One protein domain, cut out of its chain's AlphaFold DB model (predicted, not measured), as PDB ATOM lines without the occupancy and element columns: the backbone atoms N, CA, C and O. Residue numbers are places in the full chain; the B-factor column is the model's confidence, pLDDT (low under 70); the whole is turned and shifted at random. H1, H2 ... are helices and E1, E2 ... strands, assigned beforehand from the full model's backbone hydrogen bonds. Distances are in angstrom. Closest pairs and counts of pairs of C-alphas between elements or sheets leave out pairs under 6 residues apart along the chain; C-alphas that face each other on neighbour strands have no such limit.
ATOM      1  N   ASP A 342     182.624 158.453 190.863       88.38
ATOM      2  CA  ASP A 342     184.048 158.625 190.541       88.38
ATOM      3  C   ASP A 342     184.690 157.246 190.339       88.38
ATOM      4  O   ASP A 342     184.920 156.480 191.275       88.38
ATOM      5  N   MET A 343     184.976 156.932 189.077       86.50
ATOM      6  CA  MET A 343     185.527 155.641 188.669       86.50
ATOM      7  C   MET A 343     186.890 155.309 189.293       86.50
ATOM      8  O   MET A 343     187.226 154.130 189.356       86.50
ATOM      9  N   ASP A 344     187.686 156.287 189.731       86.44
ATOM     10  CA  ASP A 344     188.962 156.008 190.397       86.44
ATOM     11  C   ASP A 344     188.755 155.700 191.874       86.44
ATOM     12  O   ASP A 344     189.319 154.733 192.372       86.44
ATOM     13  N   LEU A 345     187.888 156.448 192.562       89.62
ATOM     14  CA  LEU A 345     187.531 156.138 193.948       89.62
ATOM     15  C   LEU A 345     186.884 154.747 194.045       89.62
ATOM     16  O   LEU A 345     187.259 153.968 194.923       89.62
ATOM     17  N   ILE A 346     186.024 154.372 193.086       91.50
ATOM     18  CA  ILE A 346     185.511 152.997 192.969       91.50
ATOM     19  C   ILE A 346     186.642 151.988 192.698       91.50
ATOM     20  O   ILE A 346     186.660 150.936 193.331       91.50
ATOM     21  N   ARG A 347     187.606 152.264 191.804       91.00
ATOM     22  CA  ARG A 347     188.750 151.350 191.567       91.00
ATOM     23  C   ARG A 347     189.581 151.133 192.822       91.00
ATOM     24  O   ARG A 347     189.902 149.992 193.137       91.00
ATOM     25  N   CYS A 348     189.909 152.201 193.542       90.31
ATOM     26  CA  CYS A 348     190.661 152.131 194.790       90.31
ATOM     27  C   CYS A 348     189.894 151.351 195.870       90.31
ATOM     28  O   CYS A 348     190.500 150.550 196.583       90.31
ATOM     29  N   PHE A 349     188.570 151.529 195.949       92.56
ATOM     30  CA  PHE A 349     187.689 150.749 196.820       92.56
ATOM     31  C   PHE A 349     187.675 149.259 196.434       92.56
ATOM     32  O   PHE A 349     188.060 148.422 197.247       92.56
ATOM     33  N   VAL A 350     187.349 148.916 195.181       92.31
ATOM     34  CA  VAL A 350     187.285 147.524 194.683       92.31
ATOM     35  C   VAL A 350     188.641 146.814 194.784       92.31
ATOM     36  O   VAL A 350     188.700 145.661 195.205       92.31
ATOM     37  N   LYS A 351     189.756 147.495 194.481       89.50
ATOM     38  CA  LYS A 351     191.114 146.958 194.691       89.50
ATOM     39  C   LYS A 351     191.371 146.640 196.171       89.50
ATOM     40  O   LYS A 351     192.082 145.680 196.478       89.50
ATOM     41  N   GLY A 352     190.802 147.446 197.068       88.50
ATOM     42  CA  GLY A 352     190.885 147.297 198.516       88.50
ATOM     43  C   GLY A 352     189.990 146.210 199.121       88.50
ATOM     44  O   GLY A 352     190.295 145.778 200.231       88.50
ATOM     45  N   LEU A 353     188.944 145.753 198.424       91.75
ATOM     46  CA  LEU A 353     188.047 144.695 198.906       91.75
ATOM     47  C   LEU A 353     188.783 143.356 199.119       91.75
ATOM     48  O   LEU A 353     189.780 143.085 198.435       91.75
ATOM     49  N   PRO A 354     188.287 142.478 200.006       91.00
ATOM     50  CA  PRO A 354     188.769 141.104 200.113       91.00
ATOM     51  C   PRO A 354     188.419 140.263 198.880       91.00
ATOM     52  O   PRO A 354     187.556 140.633 198.077       91.00
ATOM     53  N   SER A 355     189.109 139.135 198.700       90.50
ATOM     54  CA  SER A 355     188.678 138.137 197.720       90.50
ATOM     55  C   SER A 355     187.458 137.367 198.224       90.50
ATOM     56  O   SER A 355     187.198 137.295 199.426       90.50
ATOM     57  N   SER A 356     186.721 136.746 197.305       85.69
ATOM     58  CA  SER A 356     185.602 135.872 197.666       85.69
ATOM     59  C   SER A 356     186.021 134.683 198.541       85.69
ATOM     60  O   SER A 356     185.185 134.178 199.284       85.69
ATOM     61  N   GLU A 357     187.283 134.240 198.479       86.25
ATOM     62  CA  GLU A 357     187.772 133.144 199.325       86.25
ATOM     63  C   GLU A 357     188.147 133.632 200.732       86.25
ATOM     64  O   GLU A 357     187.704 133.015 201.693       86.25
ATOM     65  N   ASP A 358     188.793 134.803 200.877       86.75
ATOM     66  CA  ASP A 358     189.050 135.421 202.197       86.75
ATOM     67  C   ASP A 358     187.747 135.559 203.013       86.75
ATOM     68  O   ASP A 358     187.694 135.253 204.206       86.75
ATOM     69  N   VAL A 359     186.670 135.998 202.347       84.62
ATOM     70  CA  VAL A 359     185.341 136.171 202.954       84.62
ATOM     71  C   VAL A 359     184.707 134.831 203.331       84.62
ATOM     72  O   VAL A 359     184.069 134.734 204.381       84.62
ATOM     73  N   LYS A 360     184.872 133.792 202.503       82.56
ATOM     74  CA  LYS A 360     184.389 132.441 202.818       82.56
ATOM     75  C   LYS A 360     185.156 131.835 203.983       82.56
ATOM     76  O   LYS A 360     184.514 131.303 204.875       82.56
ATOM     77  N   ASP A 361     186.481 131.922 204.004       83.50
ATOM     78  CA  ASP A 361     187.312 131.333 205.060       83.50
ATOM     79  C   ASP A 361     187.032 131.963 206.424       83.50
ATOM     80  O   ASP A 361     186.812 131.250 207.405       83.50
ATOM     81  N   TYR A 362     186.902 133.291 206.471       81.75
ATOM     82  CA  TYR A 362     186.456 133.990 207.674       81.75
ATOM     83  C   TYR A 362     185.066 133.505 208.146       81.75
ATOM     84  O   TYR A 362     184.869 133.227 209.332       81.75
ATOM     85  N   ARG A 363     184.104 133.337 207.223       77.44
ATOM     86  CA  ARG A 363     182.748 132.851 207.549       77.44
ATOM     87  C   ARG A 363     182.692 131.362 207.910       77.44
ATOM     88  O   ARG A 363     181.900 131.007 208.778       77.44
ATOM     89  N   LYS A 364     183.549 130.506 207.335       75.81
ATOM     90  CA  LYS A 364     183.726 129.099 207.754       75.81
ATOM     91  C   LYS A 364     184.120 129.053 209.234       75.81
ATOM     92  O   LYS A 364     183.473 128.346 210.003       75.81
ATOM     93  N   GLY A 365     185.092 129.875 209.647       68.25
ATOM     94  CA  GLY A 365     185.490 130.008 211.052       68.25
ATOM     95  C   GLY A 365     184.330 130.404 211.973       68.25
ATOM     96  O   GLY A 365     184.134 129.782 213.011       68.25
ATOM     97  N   LEU A 366     183.509 131.376 211.557       68.06
ATOM     98  CA  LEU A 366     182.339 131.813 212.325       68.06
ATOM     99  C   LEU A 366     181.212 130.763 212.369       68.06
ATOM    100  O   LEU A 366     180.497 130.679 213.362       68.06
ATOM    101  N   SER A 367     181.052 129.942 211.326       62.19
ATOM    102  CA  SER A 367     180.007 128.904 211.274       62.19
ATOM    103  C   SER A 367     180.193 127.777 212.302       62.19
ATOM    104  O   SER A 367     179.225 127.102 212.642       62.19
ATOM    105  N   GLY A 368     181.405 127.620 212.855       54.59
ATOM    106  CA  GLY A 368     181.675 126.749 214.006       54.59
ATOM    107  C   GLY A 368     181.224 127.326 215.359       54.59
ATOM    108  O   GLY A 368     181.194 126.603 216.356       54.59
ATOM    109  N   CYS A 369     180.850 128.608 215.410       56.19
ATOM    110  CA  CYS A 369     180.336 129.288 216.597       56.19
ATOM    111  C   CYS A 369     178.800 129.345 216.542       56.19
ATOM    112  O   CYS A 369     178.216 130.316 216.056       56.19
ATOM    113  N   SER A 370     178.119 128.312 217.047       52.72
ATOM    114  CA  SER A 370     176.662 128.358 217.221       52.72
ATOM    115  C   SER A 370     176.260 129.448 218.222       52.72
ATOM    116  O   SER A 370     176.937 129.656 219.228       52.72
ATOM    117  N   SER A 371     175.119 130.106 217.995       53.22
ATOM    118  CA  SER A 371     174.627 131.239 218.803       53.22
ATOM    119  C   SER A 371     174.351 130.925 220.282       53.22
ATOM    120  O   SER A 371     174.086 131.835 221.059       53.22
ATOM    121  N   SER A 372     174.386 129.649 220.659       47.56
ATOM    122  CA  SER A 372     174.213 129.123 222.014       47.56
ATOM    123  C   SER A 372     175.519 128.964 222.807       47.56
ATOM    124  O   SER A 372     175.451 128.645 223.990       47.56
ATOM    125  N   ASP A 373     176.693 129.172 222.199       60.00
ATOM    126  CA  ASP A 373     177.991 128.842 222.808       60.00
ATOM    127  C   ASP A 373     178.904 130.080 222.899       60.00
ATOM    128  O   ASP A 373     179.823 130.301 222.102       60.00
ATOM    129  N   GLN A 374     178.588 130.954 223.861       58.41
ATOM    130  CA  GLN A 374     179.173 132.294 223.986       58.41
ATOM    131  C   GLN A 374     180.698 132.279 224.195       58.41
ATOM    132  O   GLN A 374     181.375 133.213 223.762       58.41
ATOM    133  N   GLN A 375     181.255 131.211 224.779       60.72
ATOM    134  CA  GLN A 375     182.703 131.064 224.935       60.72
ATOM    135  C   GLN A 375     183.400 130.937 223.574       60.72
ATOM    136  O   GLN A 375     184.319 131.702 223.301       60.72
ATOM    137  N   LYS A 376     182.899 130.088 222.666       64.69
ATOM    138  CA  LYS A 376     183.463 129.946 221.309       64.69
ATOM    139  C   LYS A 376     183.401 131.247 220.511       64.69
ATOM    140  O   LYS A 376     184.291 131.515 219.709       64.69
ATOM    141  N   LEU A 377     182.363 132.061 220.723       64.19
ATOM    142  CA  LEU A 377     182.258 133.379 220.095       64.19
ATOM    143  C   LEU A 377     183.291 134.365 220.665       64.19
ATOM    144  O   LEU A 377     183.898 135.113 219.900       64.19
ATOM    145  N   ASN A 378     183.528 134.341 221.981       66.06
ATOM    146  CA  ASN A 378     184.579 135.135 222.622       66.06
ATOM    147  C   ASN A 378     185.977 134.701 222.146       66.06
ATOM    148  O   ASN A 378     186.783 135.556 221.788       66.06
ATOM    149  N   ASP A 379     186.240 133.394 222.067       68.12
ATOM    150  CA  ASP A 379     187.504 132.832 221.577       68.12
ATOM    151  C   ASP A 379     187.749 133.215 220.106       68.12
ATOM    152  O   ASP A 379     188.849 133.635 219.735       68.12
ATOM    153  N   PHE A 380     186.705 133.165 219.265       71.75
ATOM    154  CA  PHE A 380     186.749 133.659 217.888       71.75
ATOM    155  C   PHE A 380     187.082 135.159 217.840       71.75
ATOM    156  O   PHE A 380     188.022 135.558 217.147       71.75
ATOM    157  N   VAL A 381     186.370 135.995 218.605       69.44
ATOM    158  CA  VAL A 381     186.612 137.448 218.672       69.44
ATOM    159  C   VAL A 381     188.042 137.755 219.129       69.44
ATOM    160  O   VAL A 381     188.704 138.591 218.511       69.44
ATOM    161  N   GLU A 382     188.548 137.069 220.155       70.00
ATOM    162  CA  GLU A 382     189.903 137.275 220.676       70.00
ATOM    163  C   GLU A 382     190.976 136.809 219.678       70.00
ATOM    164  O   GLU A 382     191.967 137.517 219.476       70.00
ATOM    165  N   SER A 383     190.754 135.691 218.971       75.38
ATOM    166  CA  SER A 383     191.686 135.192 217.945       75.38
ATOM    167  C   SER A 383     191.911 136.202 216.809       75.38
ATOM    168  O   SER A 383     193.050 136.429 216.395       75.38
ATOM    169  N   TYR A 384     190.853 136.892 216.370       74.56
ATOM    170  CA  TYR A 384     190.929 137.918 215.326       74.56
ATOM    171  C   TYR A 384     191.214 139.330 215.854       74.56
ATOM    172  O   TYR A 384     191.511 140.222 215.057       74.56
ATOM    173  N   ARG A 385     191.181 139.568 217.174       70.25
ATOM    174  CA  ARG A 385     191.345 140.899 217.794       70.25
ATOM    175  C   ARG A 385     192.611 141.620 217.334       70.25
ATOM    176  O   ARG A 385     192.548 142.801 216.988       70.25
ATOM    177  N   LYS A 386     193.736 140.896 217.267       75.31
ATOM    178  CA  LYS A 386     195.041 141.401 216.790       75.31
ATOM    179  C   LYS A 386     195.048 141.740 215.294       75.31
ATOM    180  O   LYS A 386     195.820 142.593 214.871       75.31
ATOM    181  N   GLU A 387     194.170 141.120 214.503       79.69
ATOM    182  CA  GLU A 387     193.968 141.441 213.086       79.69
ATOM    183  C   GLU A 387     192.931 142.563 212.864       79.69
ATOM    184  O   GLU A 387     192.660 142.910 211.711       79.69
ATOM    185  N   THR A 388     192.363 143.179 213.913       74.56
ATOM    186  CA  THR A 388     191.421 144.303 213.751       74.56
ATOM    187  C   THR A 388     192.102 145.671 213.666       74.56
ATOM    188  O   THR A 388     193.100 145.955 214.323       74.56
ATOM    189  N   ASN A 389     191.510 146.579 212.891       77.31
ATOM    190  CA  ASN A 389     191.703 148.015 213.029       77.31
ATOM    191  C   ASN A 389     190.385 148.633 213.507       77.31
ATOM    192  O   ASN A 389     189.366 148.550 212.824       77.31
ATOM    193  N   SER A 390     190.400 149.269 214.680       67.75
ATOM    194  CA  SER A 390     189.227 149.934 215.277       67.75
ATOM    195  C   SER A 390     188.014 149.028 215.564       67.75
ATOM    196  O   SER A 390     186.952 149.549 215.889       67.75
ATOM    197  N   GLY A 391     188.147 147.702 215.433       67.69
ATOM    198  CA  GLY A 391     187.042 146.738 215.496       67.69
ATOM    199  C   GLY A 391     186.589 146.155 214.150       67.69
ATOM    200  O   GLY A 391     185.716 145.294 214.160       67.69
ATOM    201  N   ILE A 392     187.170 146.574 213.017       77.38
ATOM    202  CA  ILE A 392     187.026 145.909 211.706       77.38
ATOM    203  C   ILE A 392     188.209 144.962 211.508       77.38
ATOM    204  O   ILE A 392     189.351 145.415 211.563       77.38
ATOM    205  N   VAL A 393     187.975 143.680 211.231       79.75
ATOM    206  CA  VAL A 393     189.027 142.738 210.803       79.75
ATOM    207  C   VAL A 393     189.654 143.249 209.504       79.75
ATOM    208  O   VAL A 393     188.943 143.497 208.533       79.75
ATOM    209  N   ASN A 394     190.981 143.413 209.449       80.81
ATOM    210  CA  ASN A 394     191.651 144.029 208.294       80.81
ATOM    211  C   ASN A 394     191.397 143.259 206.979       80.81
ATOM    212  O   ASN A 394     191.273 143.888 205.929       80.81
ATOM    213  N   ARG A 395     191.251 141.924 207.036       82.75
ATOM    214  CA  ARG A 395     190.869 141.068 205.891       82.75
ATOM    215  C   ARG A 395     189.387 141.148 205.505       82.75
ATOM    216  O   ARG A 395     189.002 140.582 204.498       82.75
ATOM    217  N   MET A 396     188.564 141.852 206.276       82.44
ATOM    218  CA  MET A 396     187.142 142.108 206.010       82.44
ATOM    219  C   MET A 396     186.864 143.618 205.884       82.44
ATOM    220  O   MET A 396     185.723 144.069 205.979       82.44
ATOM    221  N   ALA A 397     187.903 144.430 205.667       84.31
ATOM    222  CA  ALA A 397     187.756 145.854 205.401       84.31
ATOM    223  C   ALA A 397     187.213 146.081 203.980       84.31
ATOM    224  O   ALA A 397     187.795 145.620 203.000       84.31
ATOM    225  N   GLY A 398     186.104 146.810 203.876       83.44
ATOM    226  CA  GLY A 398     185.403 147.014 202.603       83.44
ATOM    227  C   GLY A 398     183.904 147.264 202.745       83.44
ATOM    228  O   GLY A 398     183.149 146.966 201.826       83.44
ATOM    229  N   GLN A 399     183.457 147.752 203.907       82.94
ATOM    230  CA  GLN A 399     182.058 148.098 204.123       82.94
ATOM    231  C   GLN A 399     181.626 149.198 203.150       82.94
ATOM    232  O   GLN A 399     182.311 150.215 203.016       82.94
ATOM    233  N   LEU A 400     180.475 148.993 202.515       85.19
ATOM    234  CA  LEU A 400     179.797 149.978 201.677       85.19
ATOM    235  C   LEU A 400     178.595 150.557 202.441       85.19
ATOM    236  O   LEU A 400     177.945 149.836 203.198       85.19
ATOM    237  N   GLN A 401     178.305 151.844 202.263       83.50
ATOM    238  CA  GLN A 401     177.217 152.551 202.942       83.50
ATOM    239  C   GLN A 401     176.418 153.431 201.964       83.50
ATOM    240  O   GLN A 401     177.000 154.055 201.068       83.50
ATOM    241  N   LEU A 402     175.095 153.501 202.154       84.75
ATOM    242  CA  LEU A 402     174.211 154.499 201.537       84.75
ATOM    243  C   LEU A 402     173.456 155.287 202.613       84.75
ATOM    244  O   LEU A 402     172.921 154.688 203.538       84.75
ATOM    245  N   ASP A 403     173.357 156.600 202.413       83.62
ATOM    246  CA  ASP A 403     172.526 157.541 203.183       83.62
ATOM    247  C   ASP A 403     171.768 158.461 202.214       83.62
ATOM    248  O   ASP A 403     172.222 158.686 201.085       83.62
ATOM    249  N   SER A 404     170.635 159.026 202.644       81.38
ATOM    250  CA  SER A 404     169.940 160.090 201.908       81.38
ATOM    251  C   SER A 404     169.787 161.379 202.718       81.38
ATOM    252  O   SER A 404     168.979 161.485 203.635       81.38
ATOM    253  N   THR A 405     170.483 162.430 202.282       71.88
ATOM    254  CA  THR A 405     170.488 163.755 202.906       71.88
ATOM    255  C   THR A 405     169.606 164.762 202.139       71.88
ATOM    256  O   THR A 405     169.789 165.016 200.948       71.88
ATOM    257  N   PHE A 406     168.688 165.429 202.851       65.19
ATOM    258  CA  PHE A 406     167.689 166.380 202.306       65.19
ATOM    259  C   PHE A 406     168.067 167.867 202.473       65.19
ATOM    260  O   PHE A 406     167.266 168.776 202.223       65.19
ATOM    261  N   ASP A 407     169.291 168.141 202.936       68.44
ATOM    262  CA  ASP A 407     169.714 169.488 203.342       68.44
ATOM    263  C   ASP A 407     170.623 170.231 202.369       68.44
ATOM    264  O   ASP A 407     170.839 171.427 202.545       68.44
ATOM    265  N   LEU A 408     171.121 169.577 201.322       74.12
ATOM    266  CA  LEU A 408     172.117 170.178 200.428       74.12
ATOM    267  C   LEU A 408     171.475 170.966 199.270       74.12
ATOM    268  O   LEU A 408     172.009 171.993 198.827       74.12
ATOM    269  N   CYS A 409     170.307 170.515 198.803       80.31
ATOM    270  CA  CYS A 409     169.536 171.174 197.753       80.31
ATOM    271  C   CYS A 409     168.023 170.929 197.878       80.31
ATOM    272  O   CYS A 409     167.539 170.481 198.913       80.31
ATOM    273  N   ASP A 410     167.273 171.286 196.836       76.81
ATOM    274  CA  ASP A 410     165.832 171.057 196.696       76.81
ATOM    275  C   ASP A 410     165.471 169.669 196.122       76.81
ATOM    276  O   ASP A 410     164.293 169.375 195.923       76.81
ATOM    277  N   LEU A 411     166.476 168.823 195.882       82.81
ATOM    278  CA  LEU A 411     166.349 167.410 195.528       82.81
ATOM    279  C   LEU A 411     166.832 166.513 196.679       82.81
ATOM    280  O   LEU A 411     167.588 166.939 197.553       82.81
ATOM    281  N   VAL A 412     166.420 165.247 196.638       85.62
ATOM    282  CA  VAL A 412     167.001 164.169 197.444       85.62
ATOM    283  C   VAL A 412     168.453 163.982 197.014       85.62
ATOM    284  O   VAL A 412     168.700 163.827 195.817       85.62
ATOM    285  N   VAL A 413     169.401 163.978 197.953       88.38
ATOM    286  CA  VAL A 413     170.794 163.598 197.680       88.38
ATOM    287  C   VAL A 413     171.085 162.274 198.368       88.38
ATOM    288  O   VAL A 413     171.186 162.233 199.589       88.38
ATOM    289  N   THR A 414     171.247 161.202 197.599       90.06
ATOM    290  CA  THR A 414     171.684 159.901 198.119       90.06
ATOM    291  C   THR A 414     173.183 159.757 197.906       90.06
ATOM    292  O   THR A 414     173.650 159.828 196.769       90.06
ATOM    293  N   VAL A 415     173.944 159.562 198.978       89.81
ATOM    294  CA  VAL A 415     175.410 159.461 198.950       89.81
ATOM    295  C   VAL A 415     175.820 157.996 199.051       89.81
ATOM    296  O   VAL A 415     175.341 157.276 199.921       89.81
ATOM    297  N   LEU A 416     176.729 157.562 198.175       91.19
ATOM    298  CA  LEU A 416     177.417 156.275 198.255       91.19
ATOM    299  C   LEU A 416     178.806 156.495 198.847       91.19
ATOM    300  O   LEU A 416     179.581 157.298 198.327       91.19
ATOM    301  N   SER A 417     179.141 155.763 199.902       90.12
ATOM    302  CA  SER A 417     180.425 155.884 200.601       90.12
ATOM    303  C   SER A 417     180.954 154.523 201.049       90.12
ATOM    304  O   SER A 417     180.195 153.561 201.144       90.12
ATOM    305  N   GLY A 418     182.266 154.392 201.248       88.81
ATOM    306  CA  GLY A 418     182.876 153.095 201.545       88.81
ATOM    307  C   GLY A 418     184.230 153.157 202.244       88.81
ATOM    308  O   GLY A 418     184.898 154.194 202.275       88.81
ATOM    309  N   ASP A 419     184.618 152.018 202.818       87.69
ATOM    310  CA  ASP A 419     185.874 151.824 203.547       87.69
ATOM    311  C   ASP A 419     187.064 151.536 202.621       87.69
ATOM    312  O   ASP A 419     187.111 150.540 201.900       87.69
ATOM    313  N   PHE A 420     188.090 152.376 202.719       89.44
ATOM    314  CA  PHE A 420     189.319 152.279 201.943       89.44
ATOM    315  C   PHE A 420     190.386 151.492 202.719       89.44
ATOM    316  O   PHE A 420     191.212 152.059 203.437       89.44
ATOM    317  N   SER A 421     190.403 150.165 202.556       86.06
ATOM    318  CA  SER A 421     191.251 149.235 203.332       86.06
ATOM    319  C   SER A 421     192.759 149.536 203.312       86.06
ATOM    320  O   SER A 421     193.461 149.195 204.265       86.06
ATOM    321  N   SER A 422     193.273 150.212 202.277       88.94
ATOM    322  CA  SER A 422     194.692 150.596 202.157       88.94
ATOM    323  C   SER A 422     195.033 151.980 202.742       88.94
ATOM    324  O   SER A 422     196.196 152.380 202.703       88.94
ATOM    325  N   TYR A 423     194.059 152.700 203.311       90.31
ATOM    326  CA  TYR A 423     194.214 154.069 203.816       90.31
ATOM    327  C   TYR A 423     193.752 154.196 205.272       90.31
ATOM    328  O   TYR A 423     192.859 153.474 205.729       90.31
ATOM    329  N   ARG A 424     194.362 155.110 206.024       88.12
ATOM    330  CA  ARG A 424     194.018 155.398 207.423       88.12
ATOM    331  C   ARG A 424     193.838 156.897 207.637       88.12
ATOM    332  O   ARG A 424     194.398 157.703 206.899       88.12
ATOM    333  N   THR A 425     193.060 157.272 208.645       86.50
ATOM    334  CA  THR A 425     192.937 158.659 209.105       86.50
ATOM    335  C   THR A 425     194.059 158.961 210.098       86.50
ATOM    336  O   THR A 425     194.143 158.295 211.130       86.50
ATOM    337  N   VAL A 426     194.902 159.963 209.825       85.31
ATOM    338  CA  VAL A 426     196.134 160.251 210.599       85.31
ATOM    339  C   VAL A 426     195.853 160.462 212.085       85.31
ATOM    340  O   VAL A 426     196.499 159.843 212.922       85.31
ATOM    341  N   SER A 427     194.850 161.277 212.418       80.31
ATOM    342  CA  SER A 427     194.535 161.665 213.801       80.31
ATOM    343  C   SER A 427     194.025 160.535 214.699       80.31
ATOM    344  O   SER A 427     193.941 160.718 215.909       80.31
ATOM    345  N   SER A 428     193.624 159.393 214.133       80.81
ATOM    346  CA  SER A 428     192.934 158.331 214.882       80.81
ATOM    347  C   SER A 428     193.357 156.908 214.514       80.81
ATOM    348  O   SER A 428     192.851 155.955 215.101       80.81
ATOM    349  N   GLY A 429     194.231 156.735 213.517       82.81
ATOM    350  CA  GLY A 429     194.691 155.430 213.033       82.81
ATOM    351  C   GLY A 429     193.605 154.542 212.411       82.81
ATOM    352  O   GLY A 429     193.900 153.405 212.040       82.81
ATOM    353  N   LYS A 430     192.357 155.020 212.287       83.81
ATOM    354  CA  LYS A 430     191.208 154.225 211.821       83.81
ATOM    355  C   LYS A 430     191.196 154.068 210.301       83.81
ATOM    356  O   LYS A 430     191.674 154.954 209.593       83.81
ATOM    357  N   ILE A 431     190.610 152.981 209.784       86.31
ATOM    358  CA  ILE A 431     190.302 152.821 208.346       86.31
ATOM    359  C   ILE A 431     189.544 154.052 207.837       86.31
ATOM    360  O   ILE A 431     188.533 154.454 208.429       86.31
ATOM    361  N   ARG A 432     190.047 154.642 206.745       86.69
ATOM    362  CA  ARG A 432     189.452 155.825 206.119       86.69
ATOM    363  C   ARG A 432     188.154 155.448 205.402       86.69
ATOM    364  O   ARG A 432     188.106 154.453 204.686       86.69
ATOM    365  N   HIS A 433     187.132 156.274 205.590       85.88
ATOM    366  CA  HIS A 433     185.824 156.160 204.955       85.88
ATOM    367  C   HIS A 433     185.569 157.424 204.121       85.88
ATOM    368  O   HIS A 433     185.870 158.522 204.602       85.88
ATOM    369  N   SER A 434     185.075 157.282 202.888       87.56
ATOM    370  CA  SER A 434     184.953 158.393 201.925       87.56
ATOM    371  C   SER A 434     183.858 158.174 200.881       87.56
ATOM    372  O   SER A 434     183.414 157.047 200.663       87.56
ATOM    373  N   VAL A 435     183.442 159.259 200.219       90.06
ATOM    374  CA  VAL A 435     182.416 159.238 199.161       90.06
ATOM    375  C   VAL A 435     182.958 158.563 197.897       90.06
ATOM    376  O   VAL A 435     184.071 158.836 197.460       90.06
ATOM    377  N   LEU A 436     182.140 157.710 197.286       91.44
ATOM    378  CA  LEU A 436     182.409 156.993 196.035       91.44
ATOM    379  C   LEU A 436     181.555 157.517 194.867       91.44
ATOM    380  O   LEU A 436     181.966 157.479 193.706       91.44
ATOM    381  N   GLY A 437     180.368 158.034 195.177       91.88
ATOM    382  CA  GLY A 437     179.422 158.589 194.218       91.88
ATOM    383  C   GLY A 437     178.191 159.151 194.916       91.88
ATOM    384  O   GLY A 437     178.059 159.072 196.137       91.88
ATOM    385  N   PHE A 438     177.274 159.716 194.143       92.56
ATOM    386  CA  PHE A 438     175.999 160.210 194.645       92.56
ATOM    387  C   PHE A 438     174.932 160.230 193.547       92.56
ATOM    388  O   PHE A 438     175.226 160.305 192.350       92.56
ATOM    389  N   MET A 439     173.676 160.238 193.977       92.31
ATOM    390  CA  MET A 439     172.511 160.502 193.149       92.31
ATOM    391  C   MET A 439     171.796 161.756 193.653       92.31
ATOM    392  O   MET A 439     171.572 161.901 194.851       92.31
ATOM    393  N   LEU A 440     171.383 162.629 192.735       91.19
ATOM    394  CA  LEU A 440     170.330 163.613 192.980       91.19
ATOM    395  C   LEU A 440     169.032 163.105 192.358       91.19
ATOM    396  O   LEU A 440     169.030 162.754 191.179       91.19
ATOM    397  N   SER A 441     167.924 163.105 193.094       87.81
ATOM    398  CA  SER A 441     166.617 162.693 192.567       87.81
ATOM    399  C   SER A 441     165.459 163.515 193.129       87.81
ATOM    400  O   SER A 441     165.534 164.121 194.193       87.81
ATOM    401  N   THR A 442     164.329 163.515 192.427       81.19
ATOM    402  CA  THR A 442     163.070 164.094 192.930       81.19
ATOM    403  C   THR A 442     162.330 163.208 193.938       81.19
ATOM    404  O   THR A 442     161.270 163.604 194.416       81.19
ATOM    405  N   SER A 443     162.798 161.983 194.201       80.50
ATOM    406  CA  SER A 443     162.077 160.995 195.015       80.50
ATOM    407  C   SER A 443     162.989 159.903 195.566       80.50
ATOM    408  O   SER A 443     163.988 159.544 194.943       80.50
ATOM    409  N   LYS A 444     162.575 159.357 196.714       80.25
ATOM    410  CA  LYS A 444     163.202 158.263 197.469       80.25
ATOM    411  C   LYS A 444     162.671 156.876 197.067       80.25
ATOM    412  O   LYS A 444     162.910 155.900 197.763       80.25
ATOM    413  N   CYS A 445     161.845 156.771 196.020       81.69
ATOM    414  CA  CYS A 445     161.152 155.518 195.702       81.69
ATOM    415  C   CYS A 445     162.073 154.462 195.063       81.69
ATOM    416  O   CYS A 445     163.053 154.790 194.389       81.69
ATOM    417  N   ALA A 446     161.706 153.186 195.217       82.62
ATOM    418  CA  ALA A 446     162.481 152.031 194.754       82.62
ATOM    419  C   ALA A 446     162.932 152.126 193.281       82.62
ATOM    420  O   ALA A 446     164.095 151.867 192.996       82.62
ATOM    421  N   ASP A 447     162.077 152.588 192.356       82.25
ATOM    422  CA  ASP A 447     162.422 152.755 190.926       82.25
ATOM    423  C   ASP A 447     163.647 153.652 190.673       82.25
ATOM    424  O   ASP A 447     164.402 153.452 189.720       82.25
ATOM    425  N   VAL A 448     163.821 154.680 191.506       84.19
ATOM    426  CA  VAL A 448     164.907 155.659 191.390       84.19
ATOM    427  C   VAL A 448     166.190 155.052 191.963       84.19
ATOM    428  O   VAL A 448     167.235 155.088 191.315       84.19
ATOM    429  N   HIS A 449     166.099 154.388 193.116       88.12
ATOM    430  CA  HIS A 449     167.219 153.645 193.695       88.12
ATOM    431  C   HIS A 449     167.657 152.457 192.830       88.12
ATOM    432  O   HIS A 449     168.853 152.206 192.706       88.12
ATOM    433  N   GLN A 450     166.732 151.815 192.111       88.06
ATOM    434  CA  GLN A 450     167.052 150.807 191.103       88.06
ATOM    435  C   GLN A 450     167.947 151.376 189.997       88.06
ATOM    436  O   GLN A 450     168.878 150.693 189.573       88.06
ATOM    437  N   LYS A 451     167.719 152.624 189.559       87.00
ATOM    438  CA  LYS A 451     168.579 153.294 188.569       87.00
ATOM    439  C   LYS A 451     169.964 153.609 189.123       87.00
ATOM    440  O   LYS A 451     170.937 153.435 188.397       87.00
ATOM    441  N   PHE A 452     170.079 154.017 190.386       91.62
ATOM    442  CA  PHE A 452     171.395 154.223 190.996       91.62
ATOM    443  C   PHE A 452     172.150 152.894 191.150       91.62
ATOM    444  O   PHE A 452     173.308 152.808 190.753       91.62
ATOM    445  N   ALA A 453     171.472 151.833 191.605       90.12
ATOM    446  CA  ALA A 453     172.027 150.482 191.680       90.12
ATOM    447  C   ALA A 453     172.520 149.977 190.309       90.12
ATOM    448  O   ALA A 453     173.623 149.445 190.215       90.12
ATOM    449  N   ASP A 454     171.745 150.200 189.235       89.75
ATOM    450  CA  ASP A 454     172.132 149.857 187.856       89.75
ATOM    451  C   ASP A 454     173.451 150.535 187.427       89.75
ATOM    452  O   ASP A 454     174.257 149.920 186.730       89.75
ATOM    453  N   GLU A 455     173.678 151.801 187.796       90.62
ATOM    454  CA  GLU A 455     174.913 152.526 187.450       90.62
ATOM    455  C   GLU A 455     176.103 152.125 188.334       90.62
ATOM    456  O   GLU A 455     177.223 152.013 187.830       90.62
ATOM    457  N   ILE A 456     175.872 151.847 189.622       91.88
ATOM    458  CA  ILE A 456     176.905 151.327 190.533       91.88
ATOM    459  C   ILE A 456     177.402 149.959 190.048       91.88
ATOM    460  O   ILE A 456     178.611 149.748 189.949       91.88
ATOM    461  N   ASP A 457     176.499 149.067 189.634       89.88
ATOM    462  CA  ASP A 457     176.881 147.752 189.105       89.88
ATOM    463  C   ASP A 457     177.668 147.842 187.805       89.88
ATOM    464  O   ASP A 457     178.652 147.126 187.633       89.88
ATOM    465  N   LYS A 458     177.300 148.755 186.897       90.12
ATOM    466  CA  LYS A 458     178.108 149.026 185.697       90.12
ATOM    467  C   LYS A 458     179.510 149.503 186.063       90.12
ATOM    468  O   LYS A 458     180.461 149.128 185.380       90.12
ATOM    469  N   ALA A 459     179.656 150.319 187.108       90.81
ATOM    470  CA  ALA A 459     180.961 150.775 187.575       90.81
ATOM    471  C   ALA A 459     181.788 149.619 188.163       90.81
ATOM    472  O   ALA A 459     182.935 149.437 187.753       90.81
ATOM    473  N   PHE A 460     181.206 148.800 189.046       91.19
ATOM    474  CA  PHE A 460     181.881 147.645 189.644       91.19
ATOM    475  C   PHE A 460     182.242 146.567 188.603       91.19
ATOM    476  O   PHE A 460     183.409 146.182 188.504       91.19
ATOM    477  N   LEU A 461     181.299 146.145 187.748       89.69
ATOM    478  CA  LEU A 461     181.522 145.135 186.696       89.69
ATOM    479  C   LEU A 461     182.522 145.592 185.626       89.69
ATOM    480  O   LEU A 461     183.165 144.764 184.991       89.69
ATOM    481  N   LYS A 462     182.697 146.903 185.429       90.12
ATOM    482  CA  LYS A 462     183.736 147.463 184.549       90.12
ATOM    483  C   LYS A 462     185.149 147.345 185.137       90.12
ATOM    484  O   LYS A 462     186.117 147.485 184.389       90.12
ATOM    485  N   ILE A 463     185.278 147.125 186.447       90.00
ATOM    486  CA  ILE A 463     186.559 147.046 187.167       90.00
ATOM    487  C   ILE A 463     186.917 145.596 187.494       90.00
ATOM    488  O   ILE A 463     188.043 145.184 187.226       90.00
ATOM    489  N   ASP A 464     185.966 144.812 188.005       89.56
ATOM    490  CA  ASP A 464     186.120 143.368 188.208       89.56
ATOM    491  C   ASP A 464     184.950 142.599 187.558       89.56
ATOM    492  O   ASP A 464     183.990 142.221 188.230       89.56
ATOM    493  N   PRO A 465     185.019 142.336 186.235       88.00
ATOM    494  CA  PRO A 465     183.955 141.650 185.493       88.00
ATOM    495  C   PRO A 465     183.732 140.190 185.905       88.00
ATOM    496  O   PRO A 465     182.802 139.557 185.413       88.00
ATOM    497  N   ARG A 466     184.625 139.619 186.728       85.50
ATOM    498  CA  ARG A 466     184.555 138.231 187.206       85.50
ATOM    499  C   ARG A 466     184.219 138.138 188.697       85.50
ATOM    500  O   ARG A 466     184.337 137.041 189.236       85.50
ATOM    501  N   THR A 467     183.882 139.264 189.340       84.56
ATOM    502  CA  THR A 467     183.463 139.347 190.752       84.56
ATOM    503  C   THR A 467     184.345 138.505 191.684       84.56
ATOM    504  O   THR A 467     183.856 137.750 192.520       84.56
ATOM    505  N   LYS A 468     185.670 138.596 191.501       88.94
ATOM    506  CA  LYS A 468     186.680 137.961 192.365       88.94
ATOM    507  C   LYS A 468     186.792 138.665 193.716       88.94
ATOM    508  O   LYS A 468     187.327 138.102 194.673       88.94
ATOM    509  N   LYS A 469     186.392 139.934 193.746       90.38
ATOM    510  CA  LYS A 469     186.281 140.786 194.923       90.38
ATOM    511  C   LYS A 469     184.853 140.775 195.445       90.38
ATOM    512  O   LYS A 469     183.905 140.830 194.668       90.38
ATOM    513  N   THR A 470     184.709 140.751 196.765       86.19
ATOM    514  CA  THR A 470     183.404 140.662 197.427       86.19
ATOM    515  C   THR A 470     183.304 141.710 198.529       86.19
ATOM    516  O   THR A 470     184.257 141.942 199.271       86.19
ATOM    517  N   MET A 471     182.148 142.357 198.634       85.75
ATOM    518  CA  MET A 471     181.834 143.312 199.689       85.75
ATOM    519  C   MET A 471     181.428 142.539 200.955       85.75
ATOM    520  O   MET A 471     180.429 141.814 200.924       85.75
ATOM    521  N   PRO A 472     182.175 142.659 202.066       77.44
ATOM    522  CA  PRO A 472     181.928 141.875 203.276       77.44
ATOM    523  C   PRO A 472     180.671 142.323 204.033       77.44
ATOM    524  O   PRO A 472     180.002 141.497 204.653       77.44
ATOM    525  N   SER A 473     180.341 143.619 203.983       76.75
ATOM    526  CA  SER A 473     179.120 144.184 204.561       76.75
ATOM    527  C   SER A 473     178.618 145.404 203.788       76.75
ATOM    528  O   SER A 473     179.383 146.124 203.143       76.75
ATOM    529  N   PHE A 474     177.312 145.636 203.892       77.88
ATOM    530  CA  PHE A 474     176.604 146.765 203.307       77.88
ATOM    531  C   PHE A 474     175.624 147.317 204.345       77.88
ATOM    532  O   PHE A 474     174.860 146.546 204.927       77.88
ATOM    533  N   VAL A 475     175.684 148.624 204.596       74.94
ATOM    534  CA  VAL A 475     174.851 149.325 205.583       74.94
ATOM    535  C   VAL A 475     173.989 150.355 204.869       74.94
ATOM    536  O   VAL A 475     174.460 151.078 203.990       74.94
ATOM    537  N   VAL A 476     172.723 150.403 205.253       74.31
ATOM    538  CA  VAL A 476     171.705 151.318 204.742       74.31
ATOM    539  C   VAL A 476     170.775 151.680 205.891       74.31
ATOM    540  O   VAL A 476     170.650 150.889 206.828       74.31
ATOM    541  N   ASP A 477     170.106 152.826 205.805       65.38
ATOM    542  CA  ASP A 477     168.979 153.120 206.694       65.38
ATOM    543  C   ASP A 477     167.805 152.162 206.421       65.38
ATOM    544  O   ASP A 477     167.736 151.511 205.375       65.38
ATOM    545  N   GLU A 478     166.835 152.115 207.331       62.22
ATOM    546  CA  GLU A 478     165.677 151.207 207.273       62.22
ATOM    547  C   GLU A 478     164.622 151.605 206.209       62.22
ATOM    548  O   GLU A 478     163.455 151.229 206.288       62.22
ATOM    549  N   GLU A 479     165.007 152.372 205.183       67.44
ATOM    550  CA  GLU A 479     164.115 152.757 204.089       67.44
ATOM    551  C   GLU A 479     163.860 151.579 203.136       67.44
ATOM    552  O   GLU A 479     164.780 151.051 202.505       67.44
ATOM    553  N   ASP A 480     162.588 151.214 202.942       69.75
ATOM    554  CA  ASP A 480     162.168 150.112 202.058       69.75
ATOM    555  C   ASP A 480     162.761 150.184 200.642       69.75
ATOM    556  O   ASP A 480     163.040 149.161 200.015       69.75
ATOM    557  N   SER A 481     162.983 151.392 200.122       76.75
ATOM    558  CA  SER A 481     163.564 151.596 198.795       76.75
ATOM    559  C   SER A 481     165.022 151.139 198.686       76.75
ATOM    560  O   SER A 481     165.481 150.846 197.578       76.75
ATOM    561  N   PHE A 482     165.744 151.016 199.805       79.62
ATOM    562  CA  PHE A 482     167.124 150.536 199.838       79.62
ATOM    563  C   PHE A 482     167.226 149.000 199.787       79.62
ATOM    564  O   PHE A 482     168.272 148.468 199.401       79.62
ATOM    565  N   LYS A 483     166.129 148.262 200.035       74.50
ATOM    566  CA  LYS A 483     166.065 146.791 199.866       74.50
ATOM    567  C   LYS A 483     166.438 146.352 198.436       74.50
ATOM    568  O   LYS A 483     166.993 145.272 198.232       74.50
ATOM    569  N   VAL A 484     166.243 147.235 197.448       80.81
ATOM    570  CA  VAL A 484     166.637 147.050 196.039       80.81
ATOM    571  C   VAL A 484     168.131 146.739 195.871       80.81
ATOM    572  O   VAL A 484     168.483 145.819 195.128       80.81
ATOM    573  N   TYR A 485     169.018 147.463 196.563       82.44
ATOM    574  CA  TYR A 485     170.467 147.240 196.464       82.44
ATOM    575  C   TYR A 485     170.857 145.881 197.056       82.44
ATOM    576  O   TYR A 485     171.638 145.147 196.451       82.44
ATOM    577  N   ARG A 486     170.258 145.510 198.203       73.75
ATOM    578  CA  ARG A 486     170.528 144.230 198.877       73.75
ATOM    579  C   ARG A 486     170.248 143.046 197.949       73.75
ATOM    580  O   ARG A 486     171.112 142.189 197.773       73.75
ATOM    581  N   ASN A 487     169.074 143.036 197.322       72.12
ATOM    582  CA  ASN A 487     168.643 141.943 196.449       72.12
ATOM    583  C   ASN A 487     169.504 141.851 195.181       72.12
ATOM    584  O   ASN A 487     169.957 140.767 194.812       72.12
ATOM    585  N   LYS A 488     169.786 142.995 194.545       78.12
ATOM    586  CA  LYS A 488     170.565 143.059 193.302       78.12
ATOM    587  C   LYS A 488     172.011 142.592 193.493       78.12
ATOM    588  O   LYS A 488     172.501 141.776 192.720       78.12
ATOM    589  N   TRP A 489     172.684 143.068 194.540       79.75
ATOM    590  CA  TRP A 489     174.104 142.780 194.768       79.75
ATOM    591  C   TRP A 489     174.370 141.391 195.355       79.75
ATOM    592  O   TRP A 489     175.443 140.845 195.101       79.75
ATOM    593  N   ARG A 490     173.402 140.786 196.065       72.88
ATOM    594  CA  ARG A 490     173.427 139.341 196.363       72.88
ATOM    595  C   ARG A 490     173.348 138.535 195.055       72.88
ATOM    596  O   ARG A 490     174.234 137.732 194.787       72.88
ATOM    597  N   GLY A 491     172.363 138.817 194.196       62.41
ATOM    598  CA  GLY A 491     172.162 138.093 192.929       62.41
ATOM    599  C   GLY A 491     173.298 138.217 191.900       62.41
ATOM    600  O   GLY A 491     173.413 137.374 191.016       62.41
ATOM    601  N   LEU A 492     174.149 139.242 192.016       68.50
ATOM    602  CA  LEU A 492     175.338 139.444 191.174       68.50
ATOM    603  C   LEU A 492     176.658 138.985 191.827       68.50
ATOM    604  O   LEU A 492     177.716 139.203 191.247       68.50
ATOM    605  N   GLY A 493     176.630 138.394 193.028       67.94
ATOM    606  CA  GLY A 493     177.832 137.915 193.729       67.94
ATOM    607  C   GLY A 493     178.725 139.004 194.345       67.94
ATOM    608  O   GLY A 493     179.761 138.691 194.934       67.94
ATOM    609  N   TRP A 494     178.330 140.281 194.267       75.62
ATOM    610  CA  TRP A 494     179.042 141.390 194.914       75.62
ATOM    611  C   TRP A 494     178.948 141.338 196.437       75.62
ATOM    612  O   TRP A 494     179.885 141.758 197.113       75.62
ATOM    613  N   MET A 495     177.848 140.815 196.982       65.25
ATOM    614  CA  MET A 495     177.719 140.480 198.400       65.25
ATOM    615  C   MET A 495     177.645 138.971 198.590       65.25
ATOM    616  O   MET A 495     176.887 138.286 197.908       65.25
ATOM    617  N   SER A 496     178.385 138.471 199.573       61.44
ATOM    618  CA  SER A 496     178.364 137.070 199.988       61.44
ATOM    619  C   SER A 496     177.103 136.728 200.788       61.44
ATOM    620  O   SER A 496     176.685 137.485 201.669       61.44
ATOM    621  N   GLU A 497     176.531 135.554 200.522       52.91
ATOM    622  CA  GLU A 497     175.302 135.052 201.150       52.91
ATOM    623  C   GLU A 497     175.373 135.061 202.686       52.91
ATOM    624  O   GLU A 497     176.316 134.540 203.287       52.91
ATOM    625  N   CYS A 498     174.354 135.635 203.333       50.31
ATOM    626  CA  CYS A 498     174.111 135.425 204.758       50.31
ATOM    627  C   CYS A 498     173.295 134.139 204.928       50.31
ATOM    628  O   CYS A 498     172.067 134.180 205.019       50.31
ATOM    629  N   SER A 499     173.984 133.000 204.973       40.62
ATOM    630  CA  SER A 499     173.407 131.682 205.256       40.62
ATOM    631  C   SER A 499     172.954 131.575 206.723       40.62
ATOM    632  O   SER A 499     173.616 130.936 207.538       40.62
ATOM    633  N   GLN A 500     171.860 132.260 207.075       44.88
ATOM    634  CA  GLN A 500     171.224 132.194 208.403       44.88
ATOM    635  C   GLN A 500     169.740 132.622 208.429       44.88
ATOM    636  O   GLN A 500     169.026 132.217 209.343       44.88
ATOM    637  N   GLN A 501     169.238 133.390 207.444       42.38
ATOM    638  CA  GLN A 501     167.836 133.859 207.435       42.38
ATOM    639  C   GLN A 501     166.816 132.702 207.448       42.38
ATOM    640  O   GLN A 501     165.853 132.749 208.215       42.38
ATOM    641  N   HIS A 532     170.658 145.685 212.896       48.41
ATOM    642  CA  HIS A 532     171.577 145.811 214.045       48.41
ATOM    643  C   HIS A 532     172.003 144.507 214.744       48.41
ATOM    644  O   HIS A 532     172.699 144.565 215.763       48.41
ATOM    645  N   SER A 533     171.673 143.328 214.208       51.53
ATOM    646  CA  SER A 533     172.040 142.069 214.871       51.53
ATOM    647  C   SER A 533     173.564 141.863 214.952       51.53
ATOM    648  O   SER A 533     174.315 142.073 213.992       51.53
ATOM    649  N   ILE A 534     174.035 141.432 216.128       51.44
ATOM    650  CA  ILE A 534     175.447 141.098 216.375       51.44
ATOM    651  C   ILE A 534     175.969 140.063 215.352       51.44
ATOM    652  O   ILE A 534     177.043 140.305 214.798       51.44
ATOM    653  N   PRO A 535     175.225 138.992 214.989       54.59
ATOM    654  CA  PRO A 535     175.625 138.074 213.921       54.59
ATOM    655  C   PRO A 535     175.871 138.751 212.569       54.59
ATOM    656  O   PRO A 535     176.880 138.456 211.933       54.59
ATOM    657  N   SER A 536     175.019 139.682 212.121       57.66
ATOM    658  CA  SER A 536     175.228 140.403 210.851       57.66
ATOM    659  C   SER A 536     176.478 141.289 210.886       57.66
ATOM    660  O   SER A 536     177.215 141.367 209.901       57.66
ATOM    661  N   ARG A 537     176.772 141.909 212.037       62.72
ATOM    662  CA  ARG A 537     177.991 142.710 212.245       62.72
ATOM    663  C   ARG A 537     179.245 141.829 212.210       62.72
ATOM    664  O   ARG A 537     180.165 142.123 211.446       62.72
ATOM    665  N   ILE A 538     179.250 140.711 212.937       65.00
ATOM    666  CA  ILE A 538     180.386 139.777 212.983       65.00
ATOM    667  C   ILE A 538     180.601 139.091 211.621       65.00
ATOM    668  O   ILE A 538     181.740 139.043 211.157       65.00
ATOM    669  N   ASN A 539     179.543 138.678 210.906       68.88
ATOM    670  CA  ASN A 539     179.611 138.178 209.515       68.88
ATOM    671  C   ASN A 539     180.212 139.195 208.525       68.88
ATOM    672  O   ASN A 539     180.769 138.811 207.490       68.88
ATOM    673  N   GLY A 540     180.078 140.486 208.840       69.56
ATOM    674  CA  GLY A 540     180.656 141.613 208.115       69.56
ATOM    675  C   GLY A 540     182.078 141.996 208.534       69.56
ATOM    676  O   GLY A 540     182.604 142.972 208.002       69.56
ATOM    677  N   GLY A 541     182.691 141.270 209.476       72.12
ATOM    678  CA  GLY A 541     184.030 141.555 210.001       72.12
ATOM    679  C   GLY A 541     184.087 142.579 211.138       72.12
ATOM    680  O   GLY A 541     185.177 143.064 211.443       72.12
ATOM    681  N   LEU A 542     182.952 142.943 211.748       72.44
ATOM    682  CA  LEU A 542     182.872 143.897 212.861       72.44
ATOM    683  C   LEU A 542     182.833 143.145 214.201       72.44
ATOM    684  O   LEU A 542     181.807 142.565 214.549       72.44
ATOM    685  N   LEU A 543     183.939 143.167 214.949       63.16
ATOM    686  CA  LEU A 543     184.123 142.380 216.184       63.16
ATOM    687  C   LEU A 543     183.974 143.179 217.484       63.16
ATOM    688  O   LEU A 543     183.831 142.598 218.553       63.16
ATOM    689  N   LEU A 544     184.023 144.507 217.408       58.12
ATOM    690  CA  LEU A 544     183.780 145.396 218.547       58.12
ATOM    691  C   LEU A 544     182.552 146.254 218.274       58.12
ATOM    692  O   LEU A 544     182.030 146.269 217.156       58.12
ATOM    693  N   ASN A 545     182.101 146.999 219.288       49.09
ATOM    694  CA  ASN A 545     180.948 147.882 219.167       49.09
ATOM    695  C   ASN A 545     181.284 149.110 218.295       49.09
ATOM    696  O   ASN A 545     181.527 150.220 218.761       49.09
ATOM    697  N   TYR A 546     181.341 148.865 216.987       47.88
ATOM    698  CA  TYR A 546     181.602 149.846 215.956       47.88
ATOM    699  C   TYR A 546     180.381 150.750 215.841       47.88
ATOM    700  O   TYR A 546     179.332 150.315 215.359       47.88
ATOM    701  N   VAL A 547     180.518 151.991 216.301       45.84
ATOM    702  CA  VAL A 547     179.501 153.035 216.154       45.84
ATOM    703  C   VAL A 547     179.488 153.457 214.681       45.84
ATOM    704  O   VAL A 547     180.201 154.371 214.265       45.84
ATOM    705  N   THR A 548     178.763 152.689 213.861       48.62
ATOM    706  CA  THR A 548     178.640 152.874 212.405       48.62
ATOM    707  C   THR A 548     177.990 154.211 212.061       48.62
ATOM    708  O   THR A 548     178.420 154.853 211.103       48.62
ATOM    709  N   THR A 549     177.054 154.666 212.900       49.31
ATOM    710  CA  THR A 549     176.411 155.989 212.864       49.31
ATOM    711  C   THR A 549     177.427 157.136 212.801       49.31
ATOM    712  O   THR A 549     177.394 157.936 211.866       49.31
ATOM    713  N   ASN A 550     178.442 157.148 213.677       61.47
ATOM    714  CA  ASN A 550     179.416 158.247 213.746       61.47
ATOM    715  C   ASN A 550     180.161 158.516 212.425       61.47
ATOM    716  O   ASN A 550     180.565 159.650 212.177       61.47
ATOM    717  N   ARG A 551     180.407 157.502 211.580       70.81
ATOM    718  CA  ARG A 551     181.161 157.686 210.324       70.81
ATOM    719  C   ARG A 551     180.362 158.461 209.285       70.81
ATOM    720  O   ARG A 551     180.886 159.432 208.735       70.81
ATOM    721  N   ILE A 552     179.122 158.043 209.039       70.00
ATOM    722  CA  ILE A 552     178.264 158.674 208.037       70.00
ATOM    723  C   ILE A 552     177.758 160.029 208.532       70.00
ATOM    724  O   ILE A 552     177.781 160.996 207.780       70.00
ATOM    725  N   GLU A 553     177.487 160.169 209.834       70.19
ATOM    726  CA  GLU A 553     177.206 161.460 210.470       70.19
ATOM    727  C   GLU A 553     178.380 162.439 210.348       70.19
ATOM    728  O   GLU A 553     178.173 163.605 210.012       70.19
ATOM    729  N   CYS A 554     179.625 161.989 210.553       74.31
ATOM    730  CA  CYS A 554     180.810 162.827 210.339       74.31
ATOM    731  C   CYS A 554     180.990 163.208 208.862       74.31
ATOM    732  O   CYS A 554     181.377 164.340 208.566       74.31
ATOM    733  N   LEU A 555     180.710 162.293 207.927       77.81
ATOM    734  CA  LEU A 555     180.787 162.565 206.491       77.81
ATOM    735  C   LEU A 555     179.722 163.584 206.063       77.81
ATOM    736  O   LEU A 555     180.050 164.606 205.460       77.81
ATOM    737  N   ASN A 556     178.474 163.369 206.474       76.12
ATOM    738  CA  ASN A 556     177.356 164.277 206.253       76.12
ATOM    739  C   ASN A 556     177.585 165.633 206.920       76.12
ATOM    740  O   ASN A 556     177.290 166.661 206.316       76.12
ATOM    741  N   SER A 557     178.178 165.669 208.113       76.81
ATOM    742  CA  SER A 557     178.562 166.917 208.780       76.81
ATOM    743  C   SER A 557     179.629 167.676 207.991       76.81
ATOM    744  O   SER A 557     179.473 168.876 207.782       76.81
ATOM    745  N   ARG A 558     180.668 166.999 207.476       78.75
ATOM    746  CA  ARG A 558     181.669 167.621 206.586       78.75
ATOM    747  C   ARG A 558     181.014 168.213 205.335       78.75
ATOM    748  O   ARG A 558     181.237 169.383 205.036       78.75
ATOM    749  N   ILE A 559     180.155 167.446 204.661       79.00
ATOM    750  CA  ILE A 559     179.440 167.906 203.463       79.00
ATOM    751  C   ILE A 559     178.523 169.097 203.807       79.00
ATOM    752  O   ILE A 559     178.591 170.128 203.144       79.00
ATOM    753  N   LYS A 560     177.721 169.036 204.880       75.88
ATOM    754  CA  LYS A 560     176.857 170.156 205.310       75.88
ATOM    755  C   LYS A 560     177.672 171.422 205.641       75.88
ATOM    756  O   LYS A 560     177.296 172.509 205.200       75.88
ATOM    757  N   LEU A 561     178.809 171.291 206.335       75.06
ATOM    758  CA  LEU A 561     179.710 172.406 206.666       75.06
ATOM    759  C   LEU A 561     180.343 173.057 205.424       75.06
ATOM    760  O   LEU A 561     180.406 174.283 205.338       75.06
ATOM    761  N   ASP A 562     180.771 172.267 204.435       71.12
ATOM    762  CA  ASP A 562     181.354 172.788 203.189       71.12
ATOM    763  C   ASP A 562     180.313 173.444 202.257       71.12
ATOM    764  O   ASP A 562     180.640 174.282 201.400       71.12
ATOM    765  N   PHE A 563     179.036 173.079 202.397       73.25
ATOM    766  CA  PHE A 563     178.001 173.460 201.440       73.25
ATOM    767  C   PHE A 563     177.299 174.775 201.794       73.25
ATOM    768  O   PHE A 563     176.944 175.520 200.870       73.25
ATOM    769  N   GLY A 564     177.204 175.125 203.077       66.44
ATOM    770  CA  GLY A 564     176.545 176.350 203.533       66.44
ATOM    771  C   GLY A 564     175.021 176.299 203.317       66.44
ATOM    772  O   GLY A 564     174.422 175.245 203.522       66.44
ATOM    773  N   PRO A 565     174.353 177.403 202.930       65.31
ATOM    774  CA  PRO A 565     172.901 177.405 202.736       65.31
ATOM    775  C   PRO A 565     172.474 176.557 201.525       65.31
ATOM    776  O   PRO A 565     173.209 176.481 200.537       65.31
ATOM    777  N   LYS A 566     171.255 175.988 201.579       68.94
ATOM    778  CA  LYS A 566     170.688 175.112 200.531       68.94
ATOM    779  C   LYS A 566     170.867 175.716 199.133       68.94
ATOM    780  O   LYS A 566     170.527 176.878 198.891       68.94
ATOM    781  N   THR A 567     171.404 174.924 198.206       74.50
ATOM    782  CA  THR A 567     171.675 175.345 196.818       74.50
ATOM    783  C   THR A 567     170.710 174.685 195.829       74.50
ATOM    784  O   THR A 567     169.867 173.891 196.227       74.50
ATOM    785  N   ASN A 568     170.796 175.015 194.537       81.38
ATOM    786  CA  ASN A 568     170.111 174.223 193.512       81.38
ATOM    787  C   ASN A 568     170.920 172.968 193.168       81.38
ATOM    788  O   ASN A 568     172.134 172.931 193.357       81.38
ATOM    789  N   GLY A 569     170.263 171.954 192.617       81.19
ATOM    790  CA  GLY A 569     170.852 170.664 192.272       81.19
ATOM    791  C   GLY A 569     172.061 170.765 191.343       81.19
ATOM    792  O   GLY A 569     173.031 170.045 191.558       81.19
ATOM    793  N   LYS A 570     172.079 171.707 190.382       83.31
ATOM    794  CA  LYS A 570     173.260 171.951 189.530       83.31
ATOM    795  C   LYS A 570     174.478 172.355 190.372       83.31
ATOM    796  O   LYS A 570     175.504 171.685 190.315       83.31
ATOM    797  N   LYS A 571     174.342 173.388 191.211       82.75
ATOM    798  CA  LYS A 571     175.423 173.881 192.079       82.75
ATOM    799  C   LYS A 571     175.781 172.889 193.191       82.75
ATOM    800  O   LYS A 571     176.943 172.793 193.569       82.75
ATOM    801  N   CYS A 572     174.806 172.138 193.695       85.44
ATOM    802  CA  CYS A 572     175.021 171.042 194.635       85.44
ATOM    803  C   CYS A 572     175.859 169.926 193.997       85.44
ATOM    804  O   CYS A 572     176.830 169.480 194.594       85.44
ATOM    805  N   THR A 573     175.543 169.529 192.762       86.75
ATOM    806  CA  THR A 573     176.322 168.546 191.991       86.75
ATOM    807  C   THR A 573     177.736 169.056 191.722       86.75
ATOM    808  O   THR A 573     178.694 168.329 191.952       86.75
ATOM    809  N   GLU A 574     177.891 170.316 191.296       84.00
ATOM    810  CA  GLU A 574     179.208 170.940 191.103       84.00
ATOM    811  C   GLU A 574     180.047 170.896 192.390       84.00
ATOM    812  O   GLU A 574     181.196 170.463 192.339       84.00
ATOM    813  N   LYS A 575     179.458 171.246 193.544       83.19
ATOM    814  CA  LYS A 575     180.119 171.175 194.857       83.19
ATOM    815  C   LYS A 575     180.428 169.747 195.323       83.19
ATOM    816  O   LYS A 575     181.466 169.538 195.937       83.19
ATOM    817  N   LEU A 576     179.554 168.767 195.069       85.44
ATOM    818  CA  LEU A 576     179.806 167.363 195.439       85.44
ATOM    819  C   LEU A 576     180.946 166.783 194.596       85.44
ATOM    820  O   LEU A 576     181.812 166.090 195.124       85.44
ATOM    821  N   ILE A 577     180.996 167.132 193.307       83.75
ATOM    822  CA  ILE A 577     182.126 166.791 192.438       83.75
ATOM    823  C   ILE A 577     183.401 167.498 192.907       83.75
ATOM    824  O   ILE A 577     184.440 166.854 192.927       83.75
TER     825      ILE A 577
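This is residues 342 to 501 and 532 to 577 of the 914 residues of the protein "Protein CBG02279" of Caenorhabditis briggsae (UniProt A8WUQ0). A twisted sheet of four strands forms the middle layer of three, with H1, H4 and H5 over one face and H7 and H8 over the other. At one end of the long axis, away from the sheet, lie H2 and H3, with short H6 near H2. The 206 printed residues hold eight named helices and four named strands, in the order H1 H2 H3 E1 E2 E3 H4 E4 H5 H6 H7 H8; the sheet, E3 E2 E1 E4, is mixed, and the class is mixed, helices and strands. The whole is compact, with a radius of gyration of the C-alphas of 17.5 A and spans of 54 by 38 by 30 A.

The strands are E1, residues 400 to 405, 16.7 A; E2, 412 to 425, 29.0 A, which bends by 110 degrees at residue 422; E3, 431 to 441, 30.1 A; and E4, 474 to 476. The helices are H1, residues 343 to 352, from C-alpha 343 at (185.527, 155.641, 188.669); H2, 356 to 367; H3, 374 to 385; H4, 446 to 461, 21.8 A; H5, 480 to 491, 18.1 A; H6, 534 to 539; H7, 548 to 563, 23.3 A; and H8, 569 to 577, to C-alpha 577 at (182.126, 166.791, 192.438).

E1, E2 and E3 form a meander, each strand the antiparallel neighbour of the one before: N 405 and O 413 are 2.8 A apart, N 414 and O 439 2.9 A. E4 is parallel to E1, with N 475 and O 400 2.9 A apart. E3, H4 and E4 form a split strand-helix-strand unit, two strands running the same way with a helix between them in the chain and E2 and E1 between them in the sheet; its crossover is right-handed. H1 is on the sheet, its closest C-alphas to E2 being Gly 352 and Ser 421, 5.2 A. H4, on the same face, touches H5 with residues 446 to 453 alone, at a shallow tilt of 31 degrees, the same way; the C-alphas of Ala 446 and Ser 481 come closest, 4.2 A. H7, on the opposite face from H1, runs across the strands at a height over the sheet of 7.4 A. H8 runs along the strands, at 21 degrees to E3 on the local plane. H2 and H3, a helical hairpin, only just touch, with 3 pairs of C-alphas within 8 A; Leu 366 and Phe 380 are closest, 7.3 A. H6 is close to H2 but not clearly touching; the C-alphas of Arg 363 and Asn 539 are 6.5 A apart. Every O i to N i+4 pair is within hydrogen-bond range in H1, H2, H3, H4, H6 and H8, against 5 of 8 in H5 and 11 of 12 in H7.

The C-alphas farthest apart, Gln 375 and Lys 570, are 54.9 A apart. Residues 502 to 531 are not printed; C-alphas 501 and 532 are 14.2 A apart. The links H3 to E1 and H4 to E4 are long. The mean pLDDT of the printed part is 77.0, with 54 residues under 70, among them 365 to 379 and 532 to 540.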